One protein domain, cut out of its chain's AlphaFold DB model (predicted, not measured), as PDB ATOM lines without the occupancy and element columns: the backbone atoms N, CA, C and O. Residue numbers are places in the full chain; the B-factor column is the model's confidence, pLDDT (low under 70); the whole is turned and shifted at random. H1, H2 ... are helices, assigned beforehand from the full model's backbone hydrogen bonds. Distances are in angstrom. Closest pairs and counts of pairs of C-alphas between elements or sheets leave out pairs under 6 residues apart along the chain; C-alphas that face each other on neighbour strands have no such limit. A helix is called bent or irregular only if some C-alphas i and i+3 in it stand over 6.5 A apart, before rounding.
ATOM      1  N   SER A 452      27.045  57.600 211.823       75.00
ATOM      2  CA  SER A 452      26.013  58.560 212.241       75.00
ATOM      3  C   SER A 452      26.535  59.517 213.308       75.00
ATOM      4  O   SER A 452      26.328  60.726 213.214       75.00
ATOM      5  N   ASN A 453      27.248  58.985 214.303       75.44
ATOM      6  CA  ASN A 453      27.847  59.793 215.362       75.44
ATOM      7  C   ASN A 453      28.979  60.666 214.817       75.44
ATOM      8  O   ASN A 453      28.987  61.867 215.068       75.44
ATOM      9  N   THR A 454      29.870  60.097 214.001       79.19
ATOM     10  CA  THR A 454      30.973  60.835 213.371       79.19
ATOM     11  C   THR A 454      30.470  61.997 212.518       79.19
ATOM     12  O   THR A 454      30.970  63.114 212.645       79.19
ATOM     13  N   LEU A 455      29.452  61.763 211.681       79.44
ATOM     14  CA  LEU A 455      28.840  62.813 210.871       79.44
ATOM     15  C   LEU A 455      28.172  63.873 211.753       79.44
ATOM     16  O   LEU A 455      28.336  65.060 211.488       79.44
ATOM     17  N   ARG A 456      27.463  63.472 212.818       76.94
ATOM     18  CA  ARG A 456      26.825  64.415 213.747       76.94
ATOM     19  C   ARG A 456      27.843  65.353 214.389       76.94
ATOM     20  O   ARG A 456      27.601  66.554 214.393       76.94
ATOM     21  N   THR A 457      28.968  64.830 214.871       78.94
ATOM     22  CA  THR A 457      30.041  65.645 215.459       78.94
ATOM     23  C   THR A 457      30.620  66.616 214.429       78.94
ATOM     24  O   THR A 457      30.637  67.817 214.670       78.94
ATOM     25  N   MET A 458      30.968  66.140 213.225       79.44
ATOM     26  CA  MET A 458      31.488  67.011 212.157       79.44
ATOM     27  C   MET A 458      30.495  68.111 211.751       79.44
ATOM     28  O   MET A 458      30.891  69.238 211.458       79.44
ATOM     29  N   LEU A 459      29.196  67.797 211.714       77.50
ATOM     30  CA  LEU A 459      28.152  68.780 211.432       77.50
ATOM     31  C   LEU A 459      28.014  69.796 212.568       77.50
ATOM     32  O   LEU A 459      27.883  70.985 212.288       77.50
ATOM     33  N   GLN A 460      28.068  69.354 213.827       75.62
ATOM     34  CA  GLN A 460      28.039  70.239 214.992       75.62
ATOM     35  C   GLN A 460      29.207  71.229 214.970       75.62
ATOM     36  O   GLN A 460      28.969  72.416 215.188       75.62
ATOM     37  N   ASP A 461      30.412  70.787 214.606       78.75
ATOM     38  CA  ASP A 461      31.589  71.656 214.473       78.75
ATOM     39  C   ASP A 461      31.391  72.734 213.392       78.75
ATOM     40  O   ASP A 461      31.722  73.904 213.581       78.75
ATOM     41  N   VAL A 462      30.790  72.381 212.249       75.19
ATOM     42  CA  VAL A 462      30.504  73.354 211.176       75.19
ATOM     43  C   VAL A 462      29.373  74.314 211.547       75.19
ATOM     44  O   VAL A 462      29.391  75.481 211.142       75.19
ATOM     45  N   ILE A 463      28.381  73.840 212.303       72.06
ATOM     46  CA  ILE A 463      27.264  74.658 212.788       72.06
ATOM     47  C   ILE A 463      27.744  75.655 213.848       72.06
ATOM     48  O   ILE A 463      27.328  76.816 213.809       72.06
ATOM     49  N   SER A 464      28.610  75.222 214.766       75.00
ATOM     50  CA  SER A 464      29.157  76.059 215.838       75.00
ATOM     51  C   SER A 464      30.208  77.049 215.331       75.00
ATOM     52  O   SER A 464      30.365  78.126 215.906       75.00
ATOM     53  N   ALA A 465      30.878  76.744 214.216       75.50
ATOM     54  CA  ALA A 465      31.872  77.629 213.632       75.50
ATOM     55  C   ALA A 465      31.272  78.993 213.208       75.50
ATOM     56  O   ALA A 465      30.175  79.046 212.622       75.50
ATOM     57  N   PRO A 466      32.006  80.110 213.415       79.38
ATOM     58  CA  PRO A 466      31.593  81.469 213.046       79.38
ATOM     59  C   PRO A 466      31.713  81.719 211.527       79.38
ATOM     60  O   PRO A 466      32.337  82.673 211.068       79.38
ATOM     61  N   LEU A 467      31.124  80.830 210.727       72.69
ATOM     62  CA  LEU A 467      31.142  80.830 209.266       72.69
ATOM     63  C   LEU A 467      29.808  81.318 208.694       72.69
ATOM     64  O   LEU A 467      28.737  81.054 209.242       72.69
ATOM     65  N   ARG A 468      29.855  81.979 207.532       60.94
ATOM     66  CA  ARG A 468      28.647  82.368 206.785       60.94
ATOM     67  C   ARG A 468      27.937  81.125 206.217       60.94
ATOM     68  O   ARG A 468      28.612  80.145 205.899       60.94
ATOM     69  N   PRO A 469      26.611  81.158 205.973       62.53
ATOM     70  CA  PRO A 469      25.866  79.997 205.467       62.53
ATOM     71  C   PRO A 469      26.454  79.355 204.199       62.53
ATOM     72  O   PRO A 469      26.577  78.135 204.123       62.53
ATOM     73  N   PHE A 470      26.904  80.160 203.228       59.81
ATOM     74  CA  PHE A 470      27.536  79.631 202.012       59.81
ATOM     75  C   PHE A 470      28.895  78.962 202.286       59.81
ATOM     76  O   PHE A 470      29.236  77.978 201.635       59.81
ATOM     77  N   GLN A 471      29.659  79.456 203.267       66.25
ATOM     78  CA  GLN A 471      30.935  78.860 203.676       66.25
ATOM     79  C   GLN A 471      30.694  77.521 204.376       66.25
ATOM     80  O   GLN A 471      31.402  76.560 204.100       66.25
ATOM     81  N   ARG A 472      29.648  77.420 205.207       70.69
ATOM     82  CA  ARG A 472      29.230  76.152 205.829       70.69
ATOM     83  C   ARG A 472      28.857  75.103 204.782       70.69
ATOM     84  O   ARG A 472      29.331  73.974 204.861       70.69
ATOM     85  N   LEU A 473      28.076  75.484 203.768       69.50
ATOM     86  CA  LEU A 473      27.740  74.604 202.640       69.50
ATOM     87  C   LEU A 473      28.980  74.167 201.853       69.50
ATOM     88  O   LEU A 473      29.101  72.998 201.491       69.50
ATOM     89  N   TYR A 474      29.914  75.089 201.610       71.81
ATOM     90  CA  TYR A 474      31.179  74.762 200.961       71.81
ATOM     91  C   TYR A 474      31.993  73.759 201.788       71.81
ATOM     92  O   TYR A 474      32.475  72.773 201.237       71.81
ATOM     93  N   VAL A 475      32.102  73.959 203.105       73.75
ATOM     94  CA  VAL A 475      32.821  73.042 204.002       73.75
ATOM     95  C   VAL A 475      32.160  71.667 204.045       73.75
ATOM     96  O   VAL A 475      32.846  70.651 203.929       73.75
ATOM     97  N   LEU A 476      30.832  71.623 204.128       76.31
ATOM     98  CA  LEU A 476      30.073  70.379 204.065       76.31
ATOM     99  C   LEU A 476      30.387  69.604 202.777       76.31
ATOM    100  O   LEU A 476      30.763  68.434 202.835       76.31
ATOM    101  N   ARG A 477      30.282  70.271 201.621       75.62
ATOM    102  CA  ARG A 477      30.482  69.644 200.308       75.62
ATOM    103  C   ARG A 477      31.928  69.220 200.068       75.62
ATOM    104  O   ARG A 477      32.166  68.119 199.588       75.62
ATOM    105  N   SER A 478      32.877  70.104 200.356       77.94
ATOM    106  CA  SER A 478      34.269  69.959 199.925       77.94
ATOM    107  C   SER A 478      35.155  69.265 200.959       77.94
ATOM    108  O   SER A 478      36.146  68.651 200.569       77.94
ATOM    109  N   HIS A 479      34.813  69.327 202.251       80.75
ATOM    110  CA  HIS A 479      35.625  68.753 203.329       80.75
ATOM    111  C   HIS A 479      34.934  67.587 204.039       80.75
ATOM    112  O   HIS A 479      35.527  66.514 204.110       80.75
ATOM    113  N   ILE A 480      33.698  67.745 204.532       80.88
ATOM    114  CA  ILE A 480      33.024  66.672 205.293       80.88
ATOM    115  C   ILE A 480      32.726  65.472 204.393       80.88
ATOM    116  O   ILE A 480      33.172  64.362 204.685       80.88
ATOM    117  N   ILE A 481      32.011  65.686 203.281       80.62
ATOM    118  CA  ILE A 481      31.655  64.595 202.362       80.62
ATOM    119  C   ILE A 481      32.923  63.944 201.795       80.62
ATOM    120  O   ILE A 481      33.039  62.720 201.813       80.62
ATOM    121  N   SER A 482      33.908  64.743 201.376       81.31
ATOM    122  CA  SER A 482      35.196  64.244 200.872       81.31
ATOM    123  C   SER A 482      35.953  63.399 201.901       81.31
ATOM    124  O   SER A 482      36.518  62.368 201.546       81.31
ATOM    125  N   ARG A 483      35.941  63.790 203.184       83.44
ATOM    126  CA  ARG A 483      36.595  63.041 204.271       83.44
ATOM    127  C   ARG A 483      35.923  61.692 204.519       83.44
ATOM    128  O   ARG A 483      36.611  60.714 204.790       83.44
ATOM    129  N   LEU A 484      34.597  61.634 204.409       82.94
ATOM    130  CA  LEU A 484      33.841  60.393 204.562       82.94
ATOM    131  C   LEU A 484      33.923  59.507 203.316       82.94
ATOM    132  O   LEU A 484      33.841  58.291 203.448       82.94
ATOM    133  N   HIS A 485      34.123  60.077 202.126       85.69
ATOM    134  CA  HIS A 485      34.115  59.345 200.857       85.69
ATOM    135  C   HIS A 485      34.998  58.093 200.889       85.69
ATOM    136  O   HIS A 485      34.538  57.010 200.543       85.69
ATOM    137  N   HIS A 486      36.234  58.220 201.376       86.75
ATOM    138  CA  HIS A 486      37.169  57.103 201.480       86.75
ATOM    139  C   HIS A 486      36.614  55.967 202.353       86.75
ATOM    140  O   HIS A 486      36.489  54.828 201.908       86.75
ATOM    141  N   THR A 487      36.212  56.278 203.588       84.25
ATOM    142  CA  THR A 487      35.670  55.277 204.514       84.25
ATOM    143  C   THR A 487      34.332  54.713 204.050       84.25
ATOM    144  O   THR A 487      34.055  53.542 204.286       84.25
ATOM    145  N   LEU A 488      33.516  55.521 203.366       84.12
ATOM    146  CA  LEU A 488      32.218  55.093 202.857       84.12
ATOM    147  C   LEU A 488      32.345  54.150 201.656       84.12
ATOM    148  O   LEU A 488      31.557  53.218 201.532       84.12
ATOM    149  N   CYS A 489      33.334  54.383 200.788       86.38
ATOM    150  CA  CYS A 489      33.588  53.541 199.620       86.38
ATOM    151  C   CYS A 489      34.273  52.225 199.997       86.38
ATOM    152  O   CYS A 489      33.954  51.184 199.426       86.38
ATOM    153  N   LEU A 490      35.216  52.262 200.944       87.50
ATOM    154  CA  LEU A 490      35.991  51.079 201.322       87.50
ATOM    155  C   LEU A 490      35.357  50.264 202.458       87.50
ATOM    156  O   LEU A 490      35.635  49.068 202.561       87.50
ATOM    157  N   GLY A 491      34.534  50.874 203.312       84.44
ATOM    158  CA  GLY A 491      33.913  50.232 204.472       84.44
ATOM    159  C   GLY A 491      32.689  49.369 204.147       84.44
ATOM    160  O   GLY A 491      32.205  49.314 203.018       84.44
ATOM    161  N   VAL A 492      32.160  48.681 205.164       83.31
ATOM    162  CA  VAL A 492      30.900  47.926 205.043       83.31
ATOM    163  C   VAL A 492      29.735  48.856 205.330       83.31
ATOM    164  O   VAL A 492      29.500  49.228 206.481       83.31
ATOM    165  N   ILE A 493      28.990  49.221 204.286       80.62
ATOM    166  CA  ILE A 493      27.857  50.139 204.407       80.62
ATOM    167  C   ILE A 493      26.629  49.599 203.694       80.62
ATOM    168  O   ILE A 493      26.661  49.207 202.529       80.62
ATOM    169  N   HIS A 494      25.501  49.636 204.398       78.50
ATOM    170  CA  HIS A 494      24.208  49.275 203.841       78.50
ATOM    171  C   HIS A 494      23.479  50.500 203.287       78.50
ATOM    172  O   HIS A 494      23.485  51.579 203.880       78.50
ATOM    173  N   LYS A 495      22.725  50.300 202.200       77.56
ATOM    174  CA  LYS A 495      21.864  51.334 201.596       77.56
ATOM    175  C   LYS A 495      20.910  51.982 202.610       77.56
ATOM    176  O   LYS A 495      20.638  53.173 202.514       77.56
ATOM    177  N   LYS A 496      20.410  51.213 203.589       73.44
ATOM    178  CA  LYS A 496      19.556  51.730 204.674       73.44
ATOM    179  C   LYS A 496      20.298  52.721 205.575       73.44
ATOM    180  O   LYS A 496      19.700  53.710 205.981       73.44
ATOM    181  N   THR A 497      21.577  52.478 205.856       71.62
ATOM    182  CA  THR A 497      22.424  53.383 206.642       71.62
ATOM    183  C   THR A 497      22.659  54.681 205.881       71.62
ATOM    184  O   THR A 497      22.405  55.742 206.430       71.62
ATOM    185  N   LEU A 498      23.012  54.618 204.590       73.94
ATOM    186  CA  LEU A 498      23.167  55.822 203.759       73.94
ATOM    187  C   LEU A 498      21.876  56.644 203.683       73.94
ATOM    188  O   LEU A 498      21.914  57.850 203.880       73.94
ATOM    189  N   LYS A 499      20.721  55.992 203.497       70.56
ATOM    190  CA  LYS A 499      19.411  56.665 203.527       70.56
ATOM    191  C   LYS A 499      19.079  57.319 204.871       70.56
ATOM    192  O   LYS A 499      18.290  58.248 204.896       70.56
ATOM    193  N   ARG A 500      19.618  56.802 205.980       66.50
ATOM    194  CA  ARG A 500      19.440  57.384 207.319       66.50
ATOM    195  C   ARG A 500      20.366  58.583 207.547       66.50
ATOM    196  O   ARG A 500      20.022  59.451 208.339       66.50
ATOM    197  N   LEU A 501      21.532  58.587 206.901       66.75
ATOM    198  CA  LEU A 501      22.496  59.691 206.933       66.75
ATOM    199  C   LEU A 501      22.084  60.851 206.013       66.75
ATOM    200  O   LEU A 501      22.512  61.978 206.239       66.75
ATOM    201  N   ASP A 502      21.274  60.573 204.993       64.62
ATOM    202  CA  ASP A 502      20.665  61.578 204.123       64.62
ATOM    203  C   ASP A 502      19.416  62.193 204.786       64.62
ATOM    204  O   ASP A 502      18.730  61.528 205.570       64.62
ATOM    205  N   LEU A 503      19.103  63.461 204.489       57.22
ATOM    206  CA  LEU A 503      17.855  64.085 204.955       57.22
ATOM    207  C   LEU A 503      16.682  63.268 204.392       57.22
ATOM    208  O   LEU A 503      16.612  63.037 203.185       57.22
TER     209      LEU A 503
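What this domain is: This is residues 452 to 503 of the 644 residues of the protein "Zinc finger, C2H2 type" of Fasciola hepatica (UniProt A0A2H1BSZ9). Picture a helical hairpin with unequal sides: the helix H1 turns into the much longer H2, which runs back past the start of H1, and the short helix H3 then folds back so that its far end comes near the start of H1. H2 thus spans one long side, while H1 and H3 run the same way on the other, offset from each other, and residues 489 to 496 at the far turn stick out free. There are 52 printed residues with three named helices in the order H1, H2, H3 and no named strand, and the class is all helix. The whole is elongated, spanning 34 by 17 by 15 A, yet only just compact, close to loose, with a radius of gyration of the C-alphas of 11.9 A.

How they stand to each other: Start at H1, residues 452 to 464, and go over a tight link of 4 residues to H2, residues 469 to 490. H1 and H2 form a helical hairpin and run opposite ways at a shallow tilt of 20 degrees. They touch, H2 with residues 472 to 480 alone; look at Val 462 and Arg 472, whose C-alphas are the closest, 6.2 A apart. Further along, H2 has a kink of 37 degrees near residue 484, and it is only just irregular: C-alphas 483 and 486 are 6.6 A apart. Another tight link of 4 residues leads to H3, residues 495 to 501, which is apart from H2. H3 and H1 are close but not clearly touching, with the closest C-alphas, those of Ser 452 and Leu 501, 6.5 A apart. These two run the same way at a shallow tilt of 26 degrees. In the backbones of H1 and H3 every O i to N i+4 pair is within hydrogen-bond range, and in H2 14 of 18 are.

Where its parts are: Find C-alpha 452 at (26.013, 58.560, 212.241); from there H1 runs 18.1 A to Ser 464. Next find C-alpha 469 at (25.866, 79.997, 205.467), where H2 begins; its 22 residues reach 30.9 A to Leu 490. H3 begins at Lys 495 and ends 9.9 A away at Leu 501, whose C-alpha is at (22.496, 59.691, 206.933).

The domain as a whole: The two C-alphas farthest apart are those of Arg 468 and Val 492, 34.6 A. The C-alphas of Ser 452 and Leu 503, first and last printed, are 12.3 A apart. The printed part has no cut. Without residues 489 to 496 the body spans 30 by 17 by 16 A. In the B-factor column you find a mean pLDDT of 75.9 for the printed part, with values under 70 at residues 468 to 471, residue 473 and residues 500 to 503 of this predicted model.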